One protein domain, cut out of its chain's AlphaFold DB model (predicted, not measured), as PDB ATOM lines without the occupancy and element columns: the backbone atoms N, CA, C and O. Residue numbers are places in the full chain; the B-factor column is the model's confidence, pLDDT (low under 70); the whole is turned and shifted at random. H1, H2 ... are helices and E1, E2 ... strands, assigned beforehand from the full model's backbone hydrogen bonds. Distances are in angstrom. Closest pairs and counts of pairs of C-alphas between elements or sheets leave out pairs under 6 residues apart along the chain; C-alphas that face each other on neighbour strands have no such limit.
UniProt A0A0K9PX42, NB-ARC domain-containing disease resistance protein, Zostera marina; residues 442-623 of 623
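What this domain is: This is residues 442 to 623 of the 623 residues of the protein "NB-ARC domain-containing disease resistance protein" of Zostera marina (UniProt A0A0K9PX42). There is little regular structure; stacked turns hold parallel sheet E1-E3-E4-E5-E6-E7-E8 along one side, loops and helices of right-handed strand-helix-strand units E3-H2-E4, E4-H3-E5, E6-H4-E7 and E7-H5-E8 along the other. Five named helices and eight strands, a mixed class, hold 72 of 182 printed residues. It is compact, radius of gyration of the C-alphas 16.5 A, spanning 53 by 33 by 29 A.

Where its parts are: H1 is residues 444-449, E1 455-457, E2 462-466, E3 480-482, H2 503-508, E4 514-519, H3 522-525, E5 540-545, E6 559-563, H4 572-580, E7 584-589, H5 606-612, E8 615-620. C-alpha 444 is at (157.638, 114.305, 210.365), C-alpha 620 at (183.110, 99.275, 183.278).

How they stand to each other: N 517 of E4 and O 542 of E5 are within hydrogen-bond range, 3.0 A. H3 and H4 only graze the sheet. H4 touches H5, closest at C-alphas 579 and 609, 5.5 A. H2 has 0 of 2 O i to N i+4 pairs within range, 3 of 3 O i to N i+3.

The domain as a whole: E2-E3, E3-H2, H3-E5, E5-E6 and E7-H5 are long links. pLDDT is under 70 in 59 residues, among them 586-623.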
ATOM      1  N   LEU A 442     164.777 117.204 207.161       95.31
ATOM      2  CA  LEU A 442     163.388 116.920 206.835       95.31
ATOM      3  C   LEU A 442     162.851 115.903 207.846       95.31
ATOM      4  O   LEU A 442     163.396 114.809 207.974       95.31
ATOM      5  N   ASN A 443     161.799 116.255 208.583       94.19
ATOM      6  CA  ASN A 443     161.232 115.406 209.632       94.19
ATOM      7  C   ASN A 443     159.703 115.317 209.537       94.19
ATOM      8  O   ASN A 443     159.077 115.924 208.673       94.19
ATOM      9  N   GLN A 444     159.083 114.529 210.413       94.19
ATOM     10  CA  GLN A 444     157.638 114.305 210.365       94.19
ATOM     11  C   GLN A 444     156.809 115.587 210.552       94.19
ATOM     12  O   GLN A 444     155.679 115.633 210.073       94.19
ATOM     13  N   GLU A 445     157.329 116.630 211.212       96.38
ATOM     14  CA  GLU A 445     156.598 117.898 211.339       96.38
ATOM     15  C   GLU A 445     156.386 118.563 209.977       96.38
ATOM     16  O   GLU A 445     155.300 119.085 209.736       96.38
ATOM     17  N   PHE A 446     157.349 118.454 209.052       95.94
ATOM     18  CA  PHE A 446     157.178 118.927 207.674       95.94
ATOM     19  C   PHE A 446     155.918 118.339 207.032       95.94
ATOM     20  O   PHE A 446     155.033 119.076 206.594       95.94
ATOM     21  N   SER A 447     155.780 117.016 207.067       95.00
ATOM     22  CA  SER A 447     154.649 116.327 206.443       95.00
ATOM     23  C   SER A 447     153.346 116.472 207.230       95.00
ATOM     24  O   SER A 447     152.277 116.478 206.630       95.00
ATOM     25  N   LYS A 448     153.397 116.642 208.561       96.25
ATOM     26  CA  LYS A 448     152.207 116.941 209.386       96.25
ATOM     27  C   LYS A 448     151.665 118.350 209.164       96.25
ATOM     28  O   LYS A 448     150.481 118.583 209.396       96.25
ATOM     29  N   LYS A 449     152.516 119.307 208.787       96.38
ATOM     30  CA  LYS A 449     152.104 120.688 208.496       96.38
ATOM     31  C   LYS A 449     151.696 120.873 207.039       96.38
ATOM     32  O   LYS A 449     150.801 121.668 206.767       96.38
ATOM     33  N   LEU A 450     152.300 120.116 206.127       95.44
ATOM     34  CA  LEU A 450     152.060 120.180 204.686       95.44
ATOM     35  C   LEU A 450     151.373 118.903 204.176       95.44
ATOM     36  O   LEU A 450     151.829 118.248 203.245       95.44
ATOM     37  N   ILE A 451     150.238 118.559 204.788       93.56
ATOM     38  CA  ILE A 451     149.508 117.299 204.549       93.56
ATOM     39  C   ILE A 451     148.887 117.168 203.150       93.56
ATOM     40  O   ILE A 451     148.380 116.107 202.803       93.56
ATOM     41  N   HIS A 452     148.846 118.251 202.370       91.19
ATOM     42  CA  HIS A 452     148.200 118.292 201.055       91.19
ATOM     43  C   HIS A 452     149.181 118.143 199.887       91.19
ATOM     44  O   HIS A 452     148.757 118.280 198.735       91.19
ATOM     45  N   LEU A 453     150.463 117.884 200.168       93.69
ATOM     46  CA  LEU A 453     151.503 117.743 199.155       93.69
ATOM     47  C   LEU A 453     151.237 116.537 198.249       93.69
ATOM     48  O   LEU A 453     151.176 115.397 198.696       93.69
ATOM     49  N   ARG A 454     151.120 116.822 196.954       91.25
ATOM     50  CA  ARG A 454     150.978 115.852 195.865       91.25
ATOM     51  C   ARG A 454     152.266 115.713 195.064       91.25
ATOM     52  O   ARG A 454     152.590 114.615 194.637       91.25
ATOM     53  N   SER A 455     153.024 116.791 194.890       91.69
ATOM     54  CA  SER A 455     154.302 116.762 194.173       91.69
ATOM     55  C   SER A 455     155.386 117.455 194.989       91.69
ATOM     56  O   SER A 455     155.204 118.591 195.447       91.69
ATOM     57  N   ILE A 456     156.497 116.750 195.197       95.50
ATOM     58  CA  ILE A 456     157.695 117.257 195.866       95.50
ATOM     59  C   ILE A 456     158.867 117.123 194.896       95.50
ATOM     60  O   ILE A 456     159.261 116.012 194.542       95.50
ATOM     61  N   ASP A 457     159.452 118.251 194.499       94.12
ATOM     62  CA  ASP A 457     160.670 118.289 193.692       94.12
ATOM     63  C   ASP A 457     161.798 118.987 194.455       94.12
ATOM     64  O   ASP A 457     161.876 120.214 194.524       94.12
ATOM     65  N   PHE A 458     162.687 118.176 195.016       94.19
ATOM     66  CA  PHE A 458     163.937 118.582 195.642       94.19
ATOM     67  C   PHE A 458     165.150 118.294 194.762       94.19
ATOM     68  O   PHE A 458     166.255 118.208 195.284       94.19
ATOM     69  N   SER A 459     165.002 118.101 193.451       88.75
ATOM     70  CA  SER A 459     166.130 117.748 192.579       88.75
ATOM     71  C   SER A 459     167.288 118.745 192.715       88.75
ATOM     72  O   SER A 459     167.091 119.957 192.672       88.75
ATOM     73  N   ASN A 460     168.514 118.234 192.840       86.62
ATOM     74  CA  ASN A 460     169.738 119.022 193.030       86.62
ATOM     75  C   ASN A 460     169.775 119.895 194.309       86.62
ATOM     76  O   ASN A 460     170.601 120.801 194.399       86.62
ATOM     77  N   THR A 461     168.912 119.635 195.292       89.38
ATOM     78  CA  THR A 461     168.938 120.278 196.617       89.38
ATOM     79  C   THR A 461     169.704 119.421 197.606       89.38
ATOM     80  O   THR A 461     169.411 118.244 197.749       89.38
ATOM     81  N   VAL A 462     170.651 119.992 198.342       91.00
ATOM     82  CA  VAL A 462     171.403 119.244 199.356       91.00
ATOM     83  C   VAL A 462     170.522 119.043 200.584       91.00
ATOM     84  O   VAL A 462     170.164 120.020 201.237       91.00
ATOM     85  N   ILE A 463     170.186 117.795 200.915       93.75
ATOM     86  CA  ILE A 463     169.457 117.459 202.146       93.75
ATOM     87  C   ILE A 463     170.383 116.656 203.058       93.75
ATOM     88  O   ILE A 463     170.868 115.596 202.668       93.75
ATOM     89  N   VAL A 464     170.648 117.153 204.270       93.69
ATOM     90  CA  VAL A 464     171.628 116.512 205.167       93.69
ATOM     91  C   VAL A 464     171.029 115.300 205.882       93.69
ATOM     92  O   VAL A 464     171.651 114.233 205.891       93.69
ATOM     93  N   ILE A 465     169.834 115.464 206.460       94.38
ATOM     94  CA  ILE A 465     169.113 114.442 207.233       94.38
ATOM     95  C   ILE A 465     167.665 114.364 206.748       94.38
ATOM     96  O   ILE A 465     166.989 115.384 206.613       94.38
ATOM     97  N   ILE A 466     167.167 113.143 206.555       94.94
ATOM     98  CA  ILE A 466     165.734 112.878 206.409       94.94
ATOM     99  C   ILE A 466     165.365 111.867 207.476       94.94
ATOM    100  O   ILE A 466     165.916 110.777 207.497       94.94
ATOM    101  N   ARG A 467     164.466 112.233 208.386       94.06
ATOM    102  CA  ARG A 467     164.057 111.356 209.484       94.06
ATOM    103  C   ARG A 467     163.097 110.259 209.005       94.06
ATOM    104  O   ARG A 467     162.360 110.475 208.039       94.06
ATOM    105  N   PRO A 468     163.023 109.128 209.723       92.50
ATOM    106  CA  PRO A 468     162.049 108.078 209.455       92.50
ATOM    107  C   PRO A 468     160.597 108.578 209.453       92.50
ATOM    108  O   PRO A 468     160.203 109.423 210.270       92.50
ATOM    109  N   LYS A 469     159.777 107.972 208.591       91.88
ATOM    110  CA  LYS A 469     158.325 108.184 208.428       91.88
ATOM    111  C   LYS A 469     157.925 109.573 207.930       91.88
ATOM    112  O   LYS A 469     156.755 109.947 208.039       91.88
ATOM    113  N   VAL A 470     158.870 110.345 207.393       93.00
ATOM    114  CA  VAL A 470     158.589 111.645 206.769       93.00
ATOM    115  C   VAL A 470     157.560 111.485 205.657       93.00
ATOM    116  O   VAL A 470     156.560 112.199 205.653       93.00
ATOM    117  N   PHE A 471     157.756 110.543 204.735       93.06
ATOM    118  CA  PHE A 471     156.866 110.421 203.580       93.06
ATOM    119  C   PHE A 471     155.634 109.572 203.887       93.06
ATOM    120  O   PHE A 471     154.583 109.824 203.307       93.06
ATOM    121  N   SER A 472     155.706 108.654 204.860       91.94
ATOM    122  CA  SER A 472     154.562 107.821 205.273       91.94
ATOM    123  C   SER A 472     153.312 108.624 205.650       91.94
ATOM    124  O   SER A 472     152.194 108.159 205.446       91.94
ATOM    125  N   ILE A 473     153.474 109.840 206.185       93.44
ATOM    126  CA  ILE A 473     152.352 110.730 206.532       93.44
ATOM    127  C   ILE A 473     151.581 111.190 205.283       93.44
ATOM    128  O   ILE A 473     150.384 111.454 205.362       93.44
ATOM    129  N   LEU A 474     152.241 111.244 204.123       93.69
ATOM    130  CA  LEU A 474     151.666 111.672 202.847       93.69
ATOM    131  C   LEU A 474     151.116 110.503 202.008       93.69
ATOM    132  O   LEU A 474     150.841 110.689 200.825       93.69
ATOM    133  N   ARG A 475     150.918 109.320 202.611       91.50
ATOM    134  CA  ARG A 475     150.417 108.081 201.970       91.50
ATOM    135  C   ARG A 475     149.296 108.268 200.945       91.50
ATOM    136  O   ARG A 475     149.360 107.706 199.855       91.50
ATOM    137  N   ASP A 476     148.314 109.108 201.264       88.19
ATOM    138  CA  ASP A 476     147.091 109.263 200.468       88.19
ATOM    139  C   ASP A 476     147.151 110.467 199.509       88.19
ATOM    140  O   ASP A 476     146.194 110.743 198.779       88.19
ATOM    141  N   THR A 477     148.249 111.228 199.521       88.94
ATOM    142  CA  THR A 477     148.364 112.501 198.789       88.94
ATOM    143  C   THR A 477     149.556 112.553 197.850       88.94
ATOM    144  O   THR A 477     149.387 113.054 196.742       88.94
ATOM    145  N   LEU A 478     150.714 112.012 198.237       92.12
ATOM    146  CA  LEU A 478     151.935 112.114 197.446       92.12
ATOM    147  C   LEU A 478     151.840 111.276 196.163       92.12
ATOM    148  O   LEU A 478     151.610 110.068 196.191       92.12
ATOM    149  N   GLU A 479     152.039 111.947 195.036       89.75
ATOM    150  CA  GLU A 479     151.920 111.430 193.673       89.75
ATOM    151  C   GLU A 479     153.269 111.446 192.938       89.75
ATOM    152  O   GLU A 479     153.581 110.518 192.182       89.75
ATOM    153  N   GLU A 480     154.094 112.465 193.195       90.38
ATOM    154  CA  GLU A 480     155.408 112.635 192.580       90.38
ATOM    155  C   GLU A 480     156.479 112.987 193.622       90.38
ATOM    156  O   GLU A 480     156.309 113.908 194.425       90.38
ATOM    157  N   LEU A 481     157.609 112.274 193.575       93.81
ATOM    158  CA  LEU A 481     158.770 112.527 194.424       93.81
ATOM    159  C   LEU A 481     160.055 112.582 193.588       93.81
ATOM    160  O   LEU A 481     160.509 111.564 193.056       93.81
ATOM    161  N   TYR A 482     160.665 113.766 193.514       92.44
ATOM    162  CA  TYR A 482     161.940 114.000 192.839       92.44
ATOM    163  C   TYR A 482     163.015 114.441 193.834       92.44
ATOM    164  O   TYR A 482     162.912 115.484 194.466       92.44
ATOM    165  N   MET A 483     164.071 113.645 193.969       92.75
ATOM    166  CA  MET A 483     165.194 113.857 194.890       92.75
ATOM    167  C   MET A 483     166.542 113.446 194.272       92.75
ATOM    168  O   MET A 483     167.492 113.087 194.972       92.75
ATOM    169  N   GLN A 484     166.639 113.448 192.942       87.50
ATOM    170  CA  GLN A 484     167.893 113.119 192.265       87.50
ATOM    171  C   GLN A 484     168.932 114.213 192.472       87.50
ATOM    172  O   GLN A 484     168.663 115.397 192.274       87.50
ATOM    173  N   GLY A 485     170.149 113.796 192.804       86.56
ATOM    174  CA  GLY A 485     171.241 114.680 193.179       86.56
ATOM    175  C   GLY A 485     171.062 115.312 194.557       86.56
ATOM    176  O   GLY A 485     171.788 116.263 194.840       86.56
ATOM    177  N   SER A 486     170.116 114.822 195.369       90.00
ATOM    178  CA  SER A 486     169.670 115.511 196.584       90.00
ATOM    179  C   SER A 486     169.958 114.756 197.874       90.00
ATOM    180  O   SER A 486     170.407 115.342 198.858       90.00
ATOM    181  N   TYR A 487     169.691 113.450 197.873       92.19
ATOM    182  CA  TYR A 487     169.863 112.574 199.028       92.19
ATOM    183  C   TYR A 487     170.041 111.124 198.564       92.19
ATOM    184  O   TYR A 487     169.220 110.632 197.788       92.19
ATOM    185  N   SER A 488     171.089 110.444 199.043       91.25
ATOM    186  CA  SER A 488     171.413 109.051 198.677       91.25
ATOM    187  C   SER A 488     171.288 108.033 199.811       91.25
ATOM    188  O   SER A 488     171.183 106.838 199.535       91.25
ATOM    189  N   LYS A 489     171.275 108.484 201.073       91.94
ATOM    190  CA  LYS A 489     171.416 107.643 202.276       91.94
ATOM    191  C   LYS A 489     170.110 106.925 202.656       91.94
ATOM    192  O   LYS A 489     169.646 107.019 203.792       91.94
ATOM    193  N   TRP A 490     169.453 106.283 201.699       91.94
ATOM    194  CA  TRP A 490     168.259 105.475 201.946       91.94
ATOM    195  C   TRP A 490     168.645 104.167 202.642       91.94
ATOM    196  O   TRP A 490     169.697 103.595 202.359       91.94
ATOM    197  N   LYS A 491     167.774 103.656 203.515       90.69
ATOM    198  CA  LYS A 491     167.901 102.308 204.099       90.69
ATOM    199  C   LYS A 491     166.693 101.455 203.771       90.69
ATOM    200  O   LYS A 491     165.628 101.984 203.498       90.69
ATOM    201  N   ALA A 492     166.837 100.132 203.786       87.81
ATOM    202  CA  ALA A 492     165.722  99.244 203.448       87.81
ATOM    203  C   ALA A 492     164.533  99.408 204.414       87.81
ATOM    204  O   ALA A 492     163.391  99.487 203.967       87.81
ATOM    205  N   TYR A 493     164.818  99.520 205.717       88.06
ATOM    206  CA  TYR A 493     163.822  99.526 206.789       88.06
ATOM    207  C   TYR A 493     164.020 100.679 207.763       88.06
ATOM    208  O   TYR A 493     165.135 101.182 207.942       88.06
ATOM    209  N   ASN A 494     162.926 101.062 208.416       82.56
ATOM    210  CA  ASN A 494     162.948 102.060 209.474       82.56
ATOM    211  C   ASN A 494     163.762 101.567 210.678       82.56
ATOM    212  O   ASN A 494     163.675 100.404 211.070       82.56
ATOM    213  N   GLN A 495     164.508 102.477 211.300       83.00
ATOM    214  CA  GLN A 495     165.041 102.303 212.651       83.00
ATOM    215  C   GLN A 495     164.522 103.437 213.530       83.00
ATOM    216  O   GLN A 495     164.352 104.565 213.060       83.00
ATOM    217  N   GLU A 496     164.236 103.131 214.793       73.88
ATOM    218  CA  GLU A 496     163.902 104.157 215.781       73.88
ATOM    219  C   GLU A 496     165.097 105.113 215.935       73.88
ATOM    220  O   GLU A 496     166.245 104.676 215.963       73.88
ATOM    221  N   ASP A 497     164.819 106.419 215.940       73.00
ATOM    222  CA  ASP A 497     165.804 107.512 216.027       73.00
ATOM    223  C   ASP A 497     166.852 107.603 214.899       73.00
ATOM    224  O   ASP A 497     167.846 108.324 215.023       73.00
ATOM    225  N   GLY A 498     166.604 106.951 213.757       79.81
ATOM    226  CA  GLY A 498     167.457 107.064 212.573       79.81
ATOM    227  C   GLY A 498     167.633 108.507 212.070       79.81
ATOM    228  O   GLY A 498     166.749 109.365 212.188       79.81
ATOM    229  N   ASP A 499     168.786 108.782 211.467       87.00
ATOM    230  CA  ASP A 499     169.088 110.006 210.711       87.00
ATOM    231  C   ASP A 499     168.866 109.823 209.197       87.00
ATOM    232  O   ASP A 499     169.359 110.603 208.379       87.00
ATOM    233  N   TYR A 500     168.100 108.792 208.835       88.25
ATOM    234  CA  TYR A 500     167.813 108.412 207.464       88.25
ATOM    235  C   TYR A 500     166.355 107.992 207.250       88.25
ATOM    236  O   TYR A 500     165.653 107.562 208.168       88.25
ATOM    237  N   VAL A 501     165.930 108.071 205.990       91.88
ATOM    238  CA  VAL A 501     164.615 107.629 205.519       91.88
ATOM    239  C   VAL A 501     164.665 106.180 205.053       91.88
ATOM    240  O   VAL A 501     165.652 105.728 204.453       91.88
ATOM    241  N   ALA A 502     163.590 105.441 205.319       91.31
ATOM    242  CA  ALA A 502     163.482 104.069 204.864       91.31
ATOM    243  C   ALA A 502     162.798 103.991 203.495       91.31
ATOM    244  O   ALA A 502     161.729 104.549 203.267       91.31
ATOM    245  N   PHE A 503     163.390 103.236 202.576       90.94
ATOM    246  CA  PHE A 503     162.840 102.969 201.254       90.94
ATOM    247  C   PHE A 503     161.515 102.204 201.343       90.94
ATOM    248  O   PHE A 503     160.649 102.375 200.486       90.94
ATOM    249  N   GLU A 504     161.302 101.412 202.402       89.88
ATOM    250  CA  GLU A 504     159.999 100.793 202.642       89.88
ATOM    251  C   GLU A 504     158.855 101.792 202.828       89.88
ATOM    252  O   GLU A 504     157.721 101.413 202.574       89.88
ATOM    253  N   GLU A 505     159.110 103.050 203.209       90.00
ATOM    254  CA  GLU A 505     158.050 104.060 203.334       90.00
ATOM    255  C   GLU A 505     157.341 104.312 201.999       90.00
ATOM    256  O   GLU A 505     156.163 104.661 201.977       90.00
ATOM    257  N   LEU A 506     158.042 104.099 200.879       91.06
ATOM    258  CA  LEU A 506     157.504 104.304 199.537       91.06
ATOM    259  C   LEU A 506     156.450 103.256 199.157       91.06
ATOM    260  O   LEU A 506     155.651 103.504 198.256       91.06
ATOM    261  N   LYS A 507     156.431 102.094 199.827       87.38
ATOM    262  CA  LYS A 507     155.461 101.019 199.553       87.38
ATOM    263  C   LYS A 507     154.033 101.418 199.940       87.38
ATOM    264  O   LYS A 507     153.084 100.912 199.351       87.38
ATOM    265  N   ASP A 508     153.909 102.315 200.918       86.31
ATOM    266  CA  ASP A 508     152.639 102.737 201.507       86.31
ATOM    267  C   ASP A 508     152.070 103.990 200.805       86.31
ATOM    268  O   ASP A 508     151.000 104.472 201.166       86.31
ATOM    269  N   LEU A 509     152.776 104.532 199.800       89.81
ATOM    270  CA  LEU A 509     152.336 105.684 199.012       89.81
ATOM    271  C   LEU A 509     151.414 105.234 197.868       89.81
ATOM    272  O   LEU A 509     151.859 104.918 196.761       89.81
ATOM    273  N   GLU A 510     150.109 105.218 198.136       85.38
ATOM    274  CA  GLU A 510     149.092 104.625 197.254       85.38
ATOM    275  C   GLU A 510     149.002 105.320 195.882       85.38
ATOM    276  O   GLU A 510     148.736 104.671 194.868       85.38
ATOM    277  N   ASN A 511     149.269 106.630 195.832       85.62
ATOM    278  CA  ASN A 511     149.130 107.449 194.622       85.62
ATOM    279  C   ASN A 511     150.455 107.744 193.896       85.62
ATOM    280  O   ASN A 511     150.436 108.403 192.853       85.62
ATOM    281  N   LEU A 512     151.591 107.259 194.412       89.12
ATOM    282  CA  LEU A 512     152.915 107.564 193.868       89.12
ATOM    283  C   LEU A 512     153.111 106.936 192.482       89.12
ATOM    284  O   LEU A 512     153.336 105.735 192.365       89.12
ATOM    285  N   TYR A 513     153.104 107.756 191.431       87.19
ATOM    286  CA  TYR A 513     153.341 107.301 190.058       87.19
ATOM    287  C   TYR A 513     154.684 107.768 189.486       87.19
ATOM    288  O   TYR A 513     155.160 107.180 188.506       87.19
ATOM    289  N   SER A 514     155.313 108.793 190.076       87.94
ATOM    290  CA  SER A 514     156.625 109.293 189.654       87.94
ATOM    291  C   SER A 514     157.634 109.284 190.806       87.94
ATOM    292  O   SER A 514     157.412 109.924 191.828       87.94
ATOM    293  N   LEU A 515     158.753 108.570 190.635       91.94
ATOM    294  CA  LEU A 515     159.788 108.404 191.658       91.94
ATOM    295  C   LEU A 515     161.201 108.552 191.082       91.94
ATOM    296  O   LEU A 515     161.686 107.709 190.329       91.94
ATOM    297  N   HIS A 516     161.897 109.609 191.476       91.56
ATOM    298  CA  HIS A 516     163.226 109.935 190.972       91.56
ATOM    299  C   HIS A 516     164.178 110.122 192.148       91.56
ATOM    300  O   HIS A 516     164.143 111.157 192.804       91.56
ATOM    301  N   ILE A 517     165.029 109.138 192.423       92.62
ATOM    302  CA  ILE A 517     165.866 109.101 193.628       92.62
ATOM    303  C   ILE A 517     167.235 108.494 193.340       92.62
ATOM    304  O   ILE A 517     167.417 107.734 192.383       92.62
ATOM    305  N   ASP A 518     168.171 108.808 194.222       91.62
ATOM    306  CA  ASP A 518     169.490 108.200 194.264       91.62
ATOM    307  C   ASP A 518     169.629 107.365 195.538       91.62
ATOM    308  O   ASP A 518     169.054 107.705 196.568       91.62
ATOM    309  N   ILE A 519     170.367 106.262 195.465       91.12
ATOM    310  CA  ILE A 519     170.541 105.297 196.552       91.12
ATOM    311  C   ILE A 519     172.014 104.899 196.611       91.12
ATOM    312  O   ILE A 519     172.574 104.477 195.606       91.12
ATOM    313  N   ASP A 520     172.640 104.991 197.781       89.38
ATOM    314  CA  ASP A 520     174.015 104.513 197.996       89.38
ATOM    315  C   ASP A 520     174.086 103.132 198.666       89.38
ATOM    316  O   ASP A 520     175.106 102.441 198.591       89.38
ATOM    317  N   ASP A 521     172.992 102.679 199.278       88.50
ATOM    318  CA  ASP A 521     172.926 101.378 199.923       88.50
ATOM    319  C   ASP A 521     172.543 100.273 198.927       88.50
ATOM    320  O   ASP A 521     171.375 100.058 198.588       88.50
ATOM    321  N   LYS A 522     173.550  99.510 198.488       85.62
ATOM    322  CA  LYS A 522     173.362  98.379 197.567       85.62
ATOM    323  C   LYS A 522     172.430  97.288 198.109       85.62
ATOM    324  O   LYS A 522     171.874  96.530 197.314       85.62
ATOM    325  N   THR A 523     172.248  97.181 199.429       86.25
ATOM    326  CA  THR A 523     171.427  96.120 200.040       86.25
ATOM    327  C   THR A 523     169.945  96.255 199.690       86.25
ATOM    328  O   THR A 523     169.263  95.241 199.570       86.25
ATOM    329  N   ILE A 524     169.463  97.470 199.403       88.62
ATOM    330  CA  ILE A 524     168.068  97.742 198.999       88.62
ATOM    331  C   ILE A 524     167.701  97.023 197.692       88.62
ATOM    332  O   ILE A 524     166.542  96.670 197.459       88.62
ATOM    333  N   PHE A 525     168.697  96.768 196.844       85.06
ATOM    334  CA  PHE A 525     168.533  96.056 195.582       85.06
ATOM    335  C   PHE A 525     168.644  94.536 195.736       85.06
ATOM    336  O   PHE A 525     168.383  93.830 194.769       85.06
ATOM    337  N   SER A 526     169.008  94.011 196.912       82.81
ATOM    338  CA  SER A 526     169.177  92.573 197.140       82.81
ATOM    339  C   SER A 526     167.917  91.933 197.721       82.81
ATOM    340  O   SER A 526     167.340  92.409 198.700       82.81
ATOM    341  N   ARG A 527     167.519  90.789 197.159       79.75
ATOM    342  CA  ARG A 527     166.407  89.966 197.643       79.75
ATOM    343  C   ARG A 527     166.653  89.399 199.039       79.75
ATOM    344  O   ARG A 527     165.687  89.132 199.741       79.75
ATOM    345  N   GLU A 528     167.910  89.231 199.442       77.19
ATOM    346  CA  GLU A 528     168.263  88.762 200.789       77.19
ATOM    347  C   GLU A 528     167.846  89.768 201.867       77.19
ATOM    348  O   GLU A 528     167.431  89.374 202.953       77.19
ATOM    349  N   TYR A 529     167.919  91.062 201.546       71.00
ATOM    350  CA  TYR A 529     167.696  92.146 202.500       71.00
ATOM    351  C   TYR A 529     166.338  92.823 202.324       71.00
ATOM    352  O   TYR A 529     165.782  93.281 203.307       71.00
ATOM    353  N   ALA A 530     165.772  92.861 201.114       73.88
ATOM    354  CA  ALA A 530     164.461  93.457 200.840       73.88
ATOM    355  C   ALA A 530     163.517  92.485 200.089       73.88
ATOM    356  O   ALA A 530     163.057  92.788 198.981       73.88
ATOM    357  N   PRO A 531     163.205  91.295 200.647       63.25
ATOM    358  CA  PRO A 531     162.529  90.218 199.914       63.25
ATOM    359  C   PRO A 531     161.079  90.523 199.517       63.25
ATOM    360  O   PRO A 531     160.611  90.030 198.489       63.25
ATOM    361  N   SER A 532     160.359  91.306 200.323       68.38
ATOM    362  CA  SER A 532     158.911  91.548 200.194       68.38
ATOM    363  C   SER A 532     158.553  92.947 199.699       68.38
ATOM    364  O   SER A 532     157.375  93.281 199.581       68.38
ATOM    365  N   LEU A 533     159.554  93.779 199.414       76.81
ATOM    366  CA  LEU A 533     159.334  95.167 199.054       76.81
ATOM    367  C   LEU A 533     158.887  95.266 197.595       76.81
ATOM    368  O   LEU A 533     159.562  94.756 196.698       76.81
ATOM    369  N   VAL A 534     157.742  95.907 197.372       75.56
ATOM    370  CA  VAL A 534     157.149  96.165 196.055       75.56
ATOM    371  C   VAL A 534     156.627  97.596 196.057       75.56
ATOM    372  O   VAL A 534     155.981  98.004 197.015       75.56
ATOM    373  N   ILE A 535     156.895  98.337 194.981       76.25
ATOM    374  CA  ILE A 535     156.338  99.676 194.760       76.25
ATOM    375  C   ILE A 535     155.448  99.594 193.510       76.25
ATOM    376  O   ILE A 535     155.925  99.809 192.395       76.25
ATOM    377  N   PRO A 536     154.184  99.160 193.655       62.19
ATOM    378  CA  PRO A 536     153.374  98.724 192.517       62.19
ATOM    379  C   PRO A 536     152.889  99.884 191.627       62.19
ATOM    380  O   PRO A 536     152.668  99.688 190.430       62.19
ATOM    381  N   SER A 537     152.767 101.092 192.184       73.88
ATOM    382  CA  SER A 537     152.155 102.275 191.560       73.88
ATOM    383  C   SER A 537     153.098 103.100 190.673       73.88
ATOM    384  O   SER A 537     152.628 103.870 189.838       73.88
ATOM    385  N   VAL A 538     154.419 102.910 190.771       84.19
ATOM    386  CA  VAL A 538     155.390 103.749 190.050       84.19
ATOM    387  C   VAL A 538     155.420 103.424 188.556       84.19
ATOM    388  O   VAL A 538     155.625 102.281 188.141       84.19
ATOM    389  N   GLU A 539     155.261 104.446 187.723       79.06
ATOM    390  CA  GLU A 539     155.325 104.352 186.263       79.06
ATOM    391  C   GLU A 539     156.491 105.111 185.661       79.06
ATOM    392  O   GLU A 539     157.054 104.661 184.666       79.06
ATOM    393  N   TYR A 540     156.842 106.248 186.255       81.69
ATOM    394  CA  TYR A 540     157.959 107.081 185.834       81.69
ATOM    395  C   TYR A 540     158.974 107.016 186.925       81.69
ATOM    396  O   TYR A 540     158.704 107.391 188.061       81.69
ATOM    397  N   PHE A 541     160.145 106.527 186.577       85.38
ATOM    398  CA  PHE A 541     161.191 106.452 187.558       85.38
ATOM    399  C   PHE A 541     162.542 106.750 186.967       85.38
ATOM    400  O   PHE A 541     162.815 106.520 185.788       85.38
ATOM    401  N   SER A 542     163.395 107.243 187.843       85.94
ATOM    402  CA  SER A 542     164.826 107.229 187.651       85.94
ATOM    403  C   SER A 542     165.429 106.911 189.011       85.94
ATOM    404  O   SER A 542     165.590 107.794 189.850       85.94
ATOM    405  N   ILE A 543     165.648 105.618 189.255       89.06
ATOM    406  CA  ILE A 543     166.191 105.104 190.516       89.06
ATOM    407  C   ILE A 543     167.629 104.710 190.239       89.06
ATOM    408  O   ILE A 543     167.885 103.842 189.396       89.06
ATOM    409  N   ARG A 544     168.564 105.387 190.906       87.06
ATOM    410  CA  ARG A 544     169.982 105.245 190.595       87.06
ATOM    411  C   ARG A 544     170.778 104.803 191.804       87.06
ATOM    412  O   ARG A 544     170.785 105.486 192.819       87.06
ATOM    413  N   TYR A 545     171.489 103.695 191.667       87.00
ATOM    414  CA  TYR A 545     172.577 103.371 192.567       87.00
ATOM    415  C   TYR A 545     173.786 104.257 192.249       87.00
ATOM    416  O   TYR A 545     174.265 104.234 191.115       87.00
ATOM    417  N   ILE A 546     174.252 105.035 193.229       81.56
ATOM    418  CA  ILE A 546     175.403 105.943 193.090       81.56
ATOM    419  C   ILE A 546     176.381 105.753 194.253       81.56
ATOM    420  O   ILE A 546     175.967 105.478 195.378       81.56
ATOM    421  N   ARG A 547     177.685 105.932 194.012       69.94
ATOM    422  CA  ARG A 547     178.709 105.966 195.076       69.94
ATOM    423  C   ARG A 547     179.084 107.375 195.503       69.94
ATOM    424  O   ARG A 547     179.600 107.564 196.602       69.94
ATOM    425  N   SER A 548     178.865 108.357 194.632       61.22
ATOM    426  CA  SER A 548     179.141 109.765 194.914       61.22
ATOM    427  C   SER A 548     178.164 110.695 194.193       61.22
ATOM    428  O   SER A 548     177.632 110.363 193.134       61.22
ATOM    429  N   TYR A 549     177.968 111.894 194.744       56.03
ATOM    430  CA  TYR A 549     177.070 112.920 194.195       56.03
ATOM    431  C   TYR A 549     177.522 113.500 192.831       56.03
ATOM    432  O   TYR A 549     176.733 114.189 192.166       56.03
ATOM    433  N   ASP A 550     178.756 113.198 192.403       50.34
ATOM    434  CA  ASP A 550     179.409 113.734 191.197       50.34
ATOM    435  C   ASP A 550     179.234 112.861 189.937       50.34
ATOM    436  O   ASP A 550     179.713 113.211 188.852       50.34
ATOM    437  N   GLU A 551     178.520 111.736 190.037       54.47
ATOM    438  CA  GLU A 551     178.321 110.824 188.909       54.47
ATOM    439  C   GLU A 551     177.463 111.434 187.771       54.47
ATOM    440  O   GLU A 551     176.577 112.269 188.013       54.47
ATOM    441  N   PRO A 552     177.703 111.051 186.495       46.53
ATOM    442  CA  PRO A 552     177.015 111.631 185.344       46.53
ATOM    443  C   PRO A 552     175.490 111.493 185.444       46.53
ATOM    444  O   PRO A 552     174.927 110.402 185.446       46.53
ATOM    445  N   ARG A 553     174.801 112.637 185.479       54.28
ATOM    446  CA  ARG A 553     173.338 112.713 185.548       54.28
ATOM    447  C   ARG A 553     172.750 112.528 184.151       54.28
ATOM    448  O   ARG A 553     172.687 113.475 183.371       54.28
ATOM    449  N   VAL A 554     172.375 111.298 183.814       49.09
ATOM    450  CA  VAL A 554     171.544 111.014 182.640       49.09
ATOM    451  C   VAL A 554     170.088 111.082 183.086       49.09
ATOM    452  O   VAL A 554     169.663 110.305 183.934       49.09
ATOM    453  N   TRP A 555     169.331 112.031 182.539       54.97
ATOM    454  CA  TRP A 555     167.895 112.132 182.782       54.97
ATOM    455  C   TRP A 555     167.150 111.432 181.653       54.97
ATOM    456  O   TRP A 555     167.025 111.968 180.553       54.97
ATOM    457  N   SER A 556     166.668 110.227 181.927       56.75
ATOM    458  CA  SER A 556     165.709 109.536 181.069       56.75
ATOM    459  C   SER A 556     164.548 109.033 181.909       56.75
ATOM    460  O   SER A 556     164.740 108.592 183.046       56.75
ATOM    461  N   SER A 557     163.342 109.088 181.347       65.31
ATOM    462  CA  SER A 557     162.197 108.419 181.952       65.31
ATOM    463  C   SER A 557     162.411 106.903 181.963       65.31
ATOM    464  O   SER A 557     162.932 106.324 181.008       65.31
ATOM    465  N   ASN A 558     161.995 106.260 183.054       76.94
ATOM    466  CA  ASN A 558     162.049 104.810 183.235       76.94
ATOM    467  C   ASN A 558     163.480 104.253 183.177       76.94
ATOM    468  O   ASN A 558     163.770 103.302 182.440       76.94
ATOM    469  N   MET A 559     164.365 104.884 183.950       78.44
ATOM    470  CA  MET A 559     165.774 104.527 184.068       78.44
ATOM    471  C   MET A 559     166.059 103.780 185.369       78.44
ATOM    472  O   MET A 559     165.729 104.272 186.448       78.44
ATOM    473  N   LEU A 560     166.745 102.642 185.275       80.19
ATOM    474  CA  LEU A 560     167.385 102.005 186.427       80.19
ATOM    475  C   LEU A 560     168.902 102.053 186.264       80.19
ATOM    476  O   LEU A 560     169.430 101.653 185.225       80.19
ATOM    477  N   VAL A 561     169.592 102.518 187.304       79.12
ATOM    478  CA  VAL A 561     171.035 102.302 187.468       79.12
ATOM    479  C   VAL A 561     171.203 101.356 188.644       79.12
ATOM    480  O   VAL A 561     170.845 101.709 189.765       79.12
ATOM    481  N   LEU A 562     171.680 100.144 188.381       79.00
ATOM    482  CA  LEU A 562     171.766  99.076 189.375       79.00
ATOM    483  C   LEU A 562     173.228  98.793 189.749       79.00
ATOM    484  O   LEU A 562     174.108  98.890 188.883       79.00
ATOM    485  N   PRO A 563     173.507  98.397 191.009       76.81
ATOM    486  CA  PRO A 563     174.797  97.806 191.344       76.81
ATOM    487  C   PRO A 563     174.982  96.499 190.562       76.81
ATOM    488  O   PRO A 563     174.010  95.790 190.292       76.81
ATOM    489  N   TYR A 564     176.224  96.151 190.230       68.81
ATOM    490  CA  TYR A 564     176.525  94.858 189.619       68.81
ATOM    491  C   TYR A 564     176.212  93.706 190.594       68.81
ATOM    492  O   TYR A 564     176.920  93.494 191.578       68.81
ATOM    493  N   VAL A 565     175.113  92.989 190.336       63.25
ATOM    494  CA  VAL A 565     174.609  91.851 191.125       63.25
ATOM    495  C   VAL A 565     173.987  90.825 190.166       63.25
ATOM    496  O   VAL A 565     173.470  91.192 189.111       63.25
ATOM    497  N   GLN A 566     174.019  89.533 190.515       63.22
ATOM    498  CA  GLN A 566     173.307  88.494 189.758       63.22
ATOM    499  C   GLN A 566     171.798  88.786 189.701       63.22
ATOM    500  O   GLN A 566     171.181  89.064 190.729       63.22
ATOM    501  N   LEU A 567     171.191  88.654 188.514       62.53
ATOM    502  CA  LEU A 567     169.767  88.947 188.279       62.53
ATOM    503  C   LEU A 567     168.820  88.192 189.233       62.53
ATOM    504  O   LEU A 567     167.825  88.754 189.697       62.53
ATOM    505  N   SER A 568     169.160  86.945 189.579       65.06
ATOM    506  CA  SER A 568     168.420  86.099 190.533       65.06
ATOM    507  C   SER A 568     168.329  86.693 191.941       65.06
ATOM    508  O   SER A 568     167.403  86.367 192.690       65.06
ATOM    509  N   ASN A 569     169.265  87.578 192.288       73.31
ATOM    510  CA  ASN A 569     169.407  88.155 193.618       73.31
ATOM    511  C   ASN A 569     168.797  89.557 193.718       73.31
ATOM    512  O   ASN A 569     168.849  90.144 194.796       73.31
ATOM    513  N   PHE A 570     168.194  90.098 192.655       78.31
ATOM    514  CA  PHE A 570     167.510  91.389 192.738       78.31
ATOM    515  C   PHE A 570     166.237  91.330 193.595       78.31
ATOM    516  O   PHE A 570     165.454  90.380 193.529       78.31
ATOM    517  N   ALA A 571     166.010  92.381 194.380       82.25
ATOM    518  CA  ALA A 571     164.810  92.567 195.187       82.25
ATOM    519  C   ALA A 571     163.548  92.622 194.313       82.25
ATOM    520  O   ALA A 571     163.581  93.072 193.162       82.25
ATOM    521  N   LYS A 572     162.400  92.209 194.866       81.38
ATOM    522  CA  LYS A 572     161.169  92.036 194.080       81.38
ATOM    523  C   LYS A 572     160.706  93.328 193.395       81.38
ATOM    524  O   LYS A 572     160.343  93.273 192.223       81.38
ATOM    525  N   TRP A 573     160.772  94.477 194.075       84.38
ATOM    526  CA  TRP A 573     160.447  95.785 193.491       84.38
ATOM    527  C   TRP A 573     161.279  96.078 192.233       84.38
ATOM    528  O   TRP A 573     160.726  96.477 191.208       84.38
ATOM    529  N   SER A 574     162.593  95.832 192.287       79.25
ATOM    530  CA  SER A 574     163.501  96.103 191.170       79.25
ATOM    531  C   SER A 574     163.230  95.172 189.995       79.25
ATOM    532  O   SER A 574     163.192  95.638 188.863       79.25
ATOM    533  N   GLN A 575     162.932  93.892 190.249       77.06
ATOM    534  CA  GLN A 575     162.543  92.941 189.205       77.06
ATOM    535  C   GLN A 575     161.257  93.367 188.485       77.06
ATOM    536  O   GLN A 575     161.203  93.310 187.259       77.06
ATOM    537  N   VAL A 576     160.234  93.814 189.224       78.69
ATOM    538  CA  VAL A 576     158.964  94.286 188.639       78.69
ATOM    539  C   VAL A 576     159.208  95.477 187.710       78.69
ATOM    540  O   VAL A 576     158.797  95.446 186.550       78.69
ATOM    541  N   LEU A 577     159.941  96.499 188.170       78.50
ATOM    542  CA  LEU A 577     160.259  97.663 187.336       78.50
ATOM    543  C   LEU A 577     161.131  97.293 186.130       78.50
ATOM    544  O   LEU A 577     160.904  97.798 185.028       78.50
ATOM    545  N   LEU A 578     162.108  96.406 186.329       75.75
ATOM    546  CA  LEU A 578     163.025  95.940 185.295       75.75
ATOM    547  C   LEU A 578     162.289  95.229 184.153       75.75
ATOM    548  O   LEU A 578     162.521  95.546 182.990       75.75
ATOM    549  N   ILE A 579     161.384  94.306 184.485       71.81
ATOM    550  CA  ILE A 579     160.677  93.468 183.508       71.81
ATOM    551  C   ILE A 579     159.582  94.259 182.783       71.81
ATOM    552  O   ILE A 579     159.439  94.153 181.565       71.81
ATOM    553  N   GLU A 580     158.792  95.046 183.516       72.56
ATOM    554  CA  GLU A 580     157.549  95.603 182.975       72.56
ATOM    555  C   GLU A 580     157.705  97.011 182.400       72.56
ATOM    556  O   GLU A 580     156.988  97.380 181.471       72.56
ATOM    557  N   LYS A 581     158.598  97.826 182.975       73.81
ATOM    558  CA  LYS A 581     158.532  99.285 182.811       73.81
ATOM    559  C   LYS A 581     159.855  99.944 182.414       73.81
ATOM    560  O   LYS A 581     159.825 101.119 182.055       73.81
ATOM    561  N   THR A 582     160.997  99.257 182.469       71.06
ATOM    562  CA  THR A 582     162.322  99.865 182.228       71.06
ATOM    563  C   THR A 582     162.601 100.069 180.742       71.06
ATOM    564  O   THR A 582     162.479  99.144 179.947       71.06
ATOM    565  N   LYS A 583     163.007 101.292 180.372       67.31
ATOM    566  CA  LYS A 583     163.392 101.657 178.995       67.31
ATOM    567  C   LYS A 583     164.896 101.851 178.840       67.31
ATOM    568  O   LYS A 583     165.438 101.553 177.777       67.31
ATOM    569  N   ALA A 584     165.555 102.336 179.890       60.19
ATOM    570  CA  ALA A 584     166.997 102.525 179.935       60.19
ATOM    571  C   ALA A 584     167.574 101.819 181.165       60.19
ATOM    572  O   ALA A 584     167.157 102.085 182.293       60.19
ATOM    573  N   LEU A 585     168.543 100.934 180.946       70.56
ATOM    574  CA  LEU A 585     169.215 100.194 182.010       70.56
ATOM    575  C   LEU A 585     170.714 100.469 181.974       70.56
ATOM    576  O   LEU A 585     171.350 100.326 180.929       70.56
ATOM    577  N   SER A 586     171.273 100.814 183.130       67.12
ATOM    578  CA  SER A 586     172.714 100.828 183.343       67.12
ATOM    579  C   SER A 586     173.080  99.905 184.496       67.12
ATOM    580  O   SER A 586     172.455  99.945 185.556       67.12
ATOM    581  N   MET A 587     174.085  99.062 184.278       68.62
ATOM    582  CA  MET A 587     174.688  98.264 185.341       68.62
ATOM    583  C   MET A 587     176.084  98.797 185.616       68.62
ATOM    584  O   MET A 587     176.888  98.935 184.692       68.62
ATOM    585  N   CYS A 588     176.358  99.096 186.882       64.38
ATOM    586  CA  CYS A 588     177.631  99.664 187.294       64.38
ATOM    587  C   CYS A 588     178.403  98.664 188.151       64.38
ATOM    588  O   CYS A 588     177.988  98.324 189.264       64.38
ATOM    589  N   ASP A 589     179.547  98.220 187.634       64.44
ATOM    590  CA  ASP A 589     180.531  97.482 188.413       64.44
ATOM    591  C   ASP A 589     181.555  98.463 188.978       64.44
ATOM    592  O   ASP A 589     182.387  99.021 188.262       64.44
ATOM    593  N   PHE A 590     181.438  98.722 190.274       55.53
ATOM    594  CA  PHE A 590     182.342  99.616 190.980       55.53
ATOM    595  C   PHE A 590     183.382  98.858 191.825       55.53
ATOM    596  O   PHE A 590     184.247  99.506 192.420       55.53
ATOM    597  N   ASP A 591     183.286  97.523 191.915       51.19
ATOM    598  CA  ASP A 591     184.099  96.692 192.816       51.19
ATOM    599  C   ASP A 591     185.057  95.736 192.082       51.19
ATOM    600  O   ASP A 591     186.087  95.389 192.659       51.19
ATOM    601  N   ASN A 592     184.807  95.361 190.819       44.69
ATOM    602  CA  ASN A 592     185.666  94.428 190.085       44.69
ATOM    603  C   ASN A 592     186.395  95.065 188.892       44.69
ATOM    604  O   ASN A 592     185.820  95.482 187.892       44.69
ATOM    605  N   CYS A 593     187.728  95.017 188.956       34.94
ATOM    606  CA  CYS A 593     188.617  95.199 187.807       34.94
ATOM    607  C   CYS A 593     188.940  93.854 187.112       34.94
ATOM    608  O   CYS A 593     189.884  93.769 186.327       34.94
ATOM    609  N   ALA A 594     188.183  92.794 187.418       31.66
ATOM    610  CA  ALA A 594     188.374  91.453 186.885       31.66
ATOM    611  C   ALA A 594     187.264  91.123 185.880       31.66
ATOM    612  O   ALA A 594     186.088  91.066 186.223       31.66
ATOM    613  N   THR A 595     187.662  90.892 184.631       31.52
ATOM    614  CA  THR A 595     186.827  90.313 183.578       31.52
ATOM    615  C   THR A 595     186.343  88.930 184.010       31.52
ATOM    616  O   THR A 595     187.090  87.957 183.907       31.52
ATOM    617  N   GLN A 596     185.103  88.826 184.480       33.41
ATOM    618  CA  GLN A 596     184.354  87.577 184.402       33.41
ATOM    619  C   GLN A 596     183.434  87.659 183.187       33.41
ATOM    620  O   GLN A 596     182.729  88.647 182.985       33.41
ATOM    621  N   GLU A 597     183.509  86.639 182.333       32.03
ATOM    622  CA  GLU A 597     182.688  86.529 181.135       32.03
ATOM    623  C   GLU A 597     181.206  86.593 181.515       32.03
ATOM    624  O   GLU A 597     180.665  85.706 182.170       32.03
ATOM    625  N   ILE A 598     180.544  87.647 181.043       34.09
ATOM    626  CA  ILE A 598     179.103  87.908 181.186       34.09
ATOM    627  C   ILE A 598     178.250  86.786 180.536       34.09
ATOM    628  O   ILE A 598     177.031  86.763 180.678       34.09
ATOM    629  N   SER A 599     178.868  85.830 179.832       33.41
ATOM    630  CA  SER A 599     178.187  84.904 178.923       33.41
ATOM    631  C   SER A 599     177.480  83.713 179.581       33.41
ATOM    632  O   SER A 599     176.698  83.061 178.895       33.41
ATOM    633  N   SER A 600     177.689  83.416 180.872       34.41
ATOM    634  CA  SER A 600     177.221  82.141 181.457       34.41
ATOM    635  C   SER A 600     176.140  82.231 182.544       34.41
ATOM    636  O   SER A 600     175.678  81.191 183.002       34.41
ATOM    637  N   VAL A 601     175.666  83.425 182.928       41.62
ATOM    638  CA  VAL A 601     174.609  83.594 183.966       41.62
ATOM    639  C   VAL A 601     173.293  84.125 183.376       41.62
ATOM    640  O   VAL A 601     172.454  84.716 184.049       41.62
ATOM    641  N   ILE A 602     173.102  83.936 182.077       45.09
ATOM    642  CA  ILE A 602     172.002  84.527 181.322       45.09
ATOM    643  C   ILE A 602     171.092  83.400 180.817       45.09
ATOM    644  O   ILE A 602     171.248  82.901 179.706       45.09
ATOM    645  N   GLU A 603     170.135  82.977 181.645       45.06
ATOM    646  CA  GLU A 603     169.059  82.067 181.233       45.06
ATOM    647  C   GLU A 603     167.725  82.810 181.044       45.06
ATOM    648  O   GLU A 603     167.398  83.726 181.795       45.06
ATOM    649  N   GLN A 604     166.997  82.381 180.002       46.50
ATOM    650  CA  GLN A 604     165.574  82.509 179.614       46.50
ATOM    651  C   GLN A 604     164.785  83.826 179.842       46.50
ATOM    652  O   GLN A 604     164.008  84.200 178.960       46.50
ATOM    653  N   ASP A 605     164.994  84.586 180.919       49.22
ATOM    654  CA  ASP A 605     164.274  85.840 181.219       49.22
ATOM    655  C   ASP A 605     164.786  87.057 180.424       49.22
ATOM    656  O   ASP A 605     164.093  88.071 180.294       49.22
ATOM    657  N   ILE A 606     165.967  86.945 179.807       53.03
ATOM    658  CA  ILE A 606     166.579  88.005 178.991       53.03
ATOM    659  C   ILE A 606     165.779  88.346 177.735       53.03
ATOM    660  O   ILE A 606     165.791  89.501 177.317       53.03
ATOM    661  N   VAL A 607     165.028  87.407 177.156       51.94
ATOM    662  CA  VAL A 607     164.222  87.710 175.961       51.94
ATOM    663  C   VAL A 607     163.134  88.739 176.291       51.94
ATOM    664  O   VAL A 607     162.956  89.690 175.539       51.94
ATOM    665  N   LYS A 608     162.471  88.631 177.453       51.50
ATOM    666  CA  LYS A 608     161.487  89.634 177.907       51.50
ATOM    667  C   LYS A 608     162.144  90.956 178.304       51.50
ATOM    668  O   LYS A 608     161.611  92.019 178.001       51.50
ATOM    669  N   LEU A 609     163.305  90.876 178.950       54.16
ATOM    670  CA  LEU A 609     164.095  92.021 179.410       54.16
ATOM    671  C   LEU A 609     164.613  92.871 178.236       54.16
ATOM    672  O   LEU A 609     164.536  94.095 178.278       54.16
ATOM    673  N   LEU A 610     165.070  92.237 177.153       55.75
ATOM    674  CA  LEU A 610     165.561  92.917 175.951       55.75
ATOM    675  C   LEU A 610     164.438  93.494 175.080       55.75
ATOM    676  O   LEU A 610     164.675  94.479 174.388       55.75
ATOM    677  N   CYS A 611     163.220  92.937 175.116       57.06
ATOM    678  CA  CYS A 611     162.108  93.437 174.296       57.06
ATOM    679  C   CYS A 611     161.664  94.868 174.652       57.06
ATOM    680  O   CYS A 611     161.163  95.573 173.778       57.06
ATOM    681  N   ASN A 612     161.840  95.297 175.907       55.56
ATOM    682  CA  ASN A 612     161.381  96.607 176.389       55.56
ATOM    683  C   ASN A 612     162.494  97.670 176.454       55.56
ATOM    684  O   ASN A 612     162.198  98.869 176.529       55.56
ATOM    685  N   LEU A 613     163.765  97.257 176.405       59.41
ATOM    686  CA  LEU A 613     164.911  98.155 176.525       59.41
ATOM    687  C   LEU A 613     165.185  98.887 175.213       59.41
ATOM    688  O   LEU A 613     165.416  98.286 174.167       59.41
ATOM    689  N   LYS A 614     165.232 100.215 175.295       62.31
ATOM    690  CA  LYS A 614     165.715 101.074 174.211       62.31
ATOM    691  C   LYS A 614     167.211 101.338 174.318       62.31
ATOM    692  O   LYS A 614     167.877 101.531 173.305       62.31
ATOM    693  N   ARG A 615     167.742 101.326 175.545       57.28
ATOM    694  CA  ARG A 615     169.158 101.550 175.833       57.28
ATOM    695  C   ARG A 615     169.650 100.624 176.943       57.28
ATOM    696  O   ARG A 615     169.051 100.566 178.016       57.28
ATOM    697  N   LEU A 616     170.779  99.967 176.690       63.81
ATOM    698  CA  LEU A 616     171.531  99.178 177.661       63.81
ATOM    699  C   LEU A 616     172.967  99.702 177.715       63.81
ATOM    700  O   LEU A 616     173.627  99.784 176.681       63.81
ATOM    701  N   ASP A 617     173.432 100.058 178.909       56.19
ATOM    702  CA  ASP A 617     174.794 100.530 179.151       56.19
ATOM    703  C   ASP A 617     175.472  99.642 180.203       56.19
ATOM    704  O   ASP A 617     175.081  99.621 181.374       56.19
ATOM    705  N   LEU A 618     176.466  98.867 179.771       57.62
ATOM    706  CA  LEU A 618     177.278  98.027 180.649       57.62
ATOM    707  C   LEU A 618     178.568  98.788 180.952       57.62
ATOM    708  O   LEU A 618     179.553  98.700 180.219       57.62
ATOM    709  N   GLY A 619     178.523  99.589 182.012       46.34
ATOM    710  CA  GLY A 619     179.622 100.465 182.388       46.34
ATOM    711  C   GLY A 619     180.696  99.718 183.173       46.34
ATOM    712  O   GLY A 619     180.500  99.411 184.348       46.34
ATOM    713  N   TYR A 620     181.858  99.501 182.553       44.78
ATOM    714  CA  TYR A 620     183.110  99.275 183.278       44.78
ATOM    715  C   TYR A 620     183.721 100.639 183.608       44.78
ATOM    716  O   TYR A 620     184.392 101.247 182.770       44.78
ATOM    717  N   PHE A 621     183.497 101.146 184.820       39.25
ATOM    718  CA  PHE A 621     184.185 102.353 185.273       39.25
ATOM    719  C   PHE A 621     185.623 101.987 185.666       39.25
ATOM    720  O   PHE A 621     185.911 101.659 186.815       39.25
ATOM    721  N   ARG A 622     186.552 102.023 184.699       35.03
ATOM    722  CA  ARG A 622     187.986 102.081 185.022       35.03
ATOM    723  C   ARG A 622     188.257 103.429 185.699       35.03
ATOM    724  O   ARG A 622     187.938 104.463 185.116       35.03
ATOM    725  N   LYS A 623     188.774 103.368 186.930       33.50
ATOM    726  CA  LYS A 623     189.224 104.524 187.720       33.50
ATOM    727  C   LYS A 623     190.191 105.414 186.951       33.50
ATOM    728  O   LYS A 623     191.053 104.850 186.237       33.50
TER     729      LYS A 623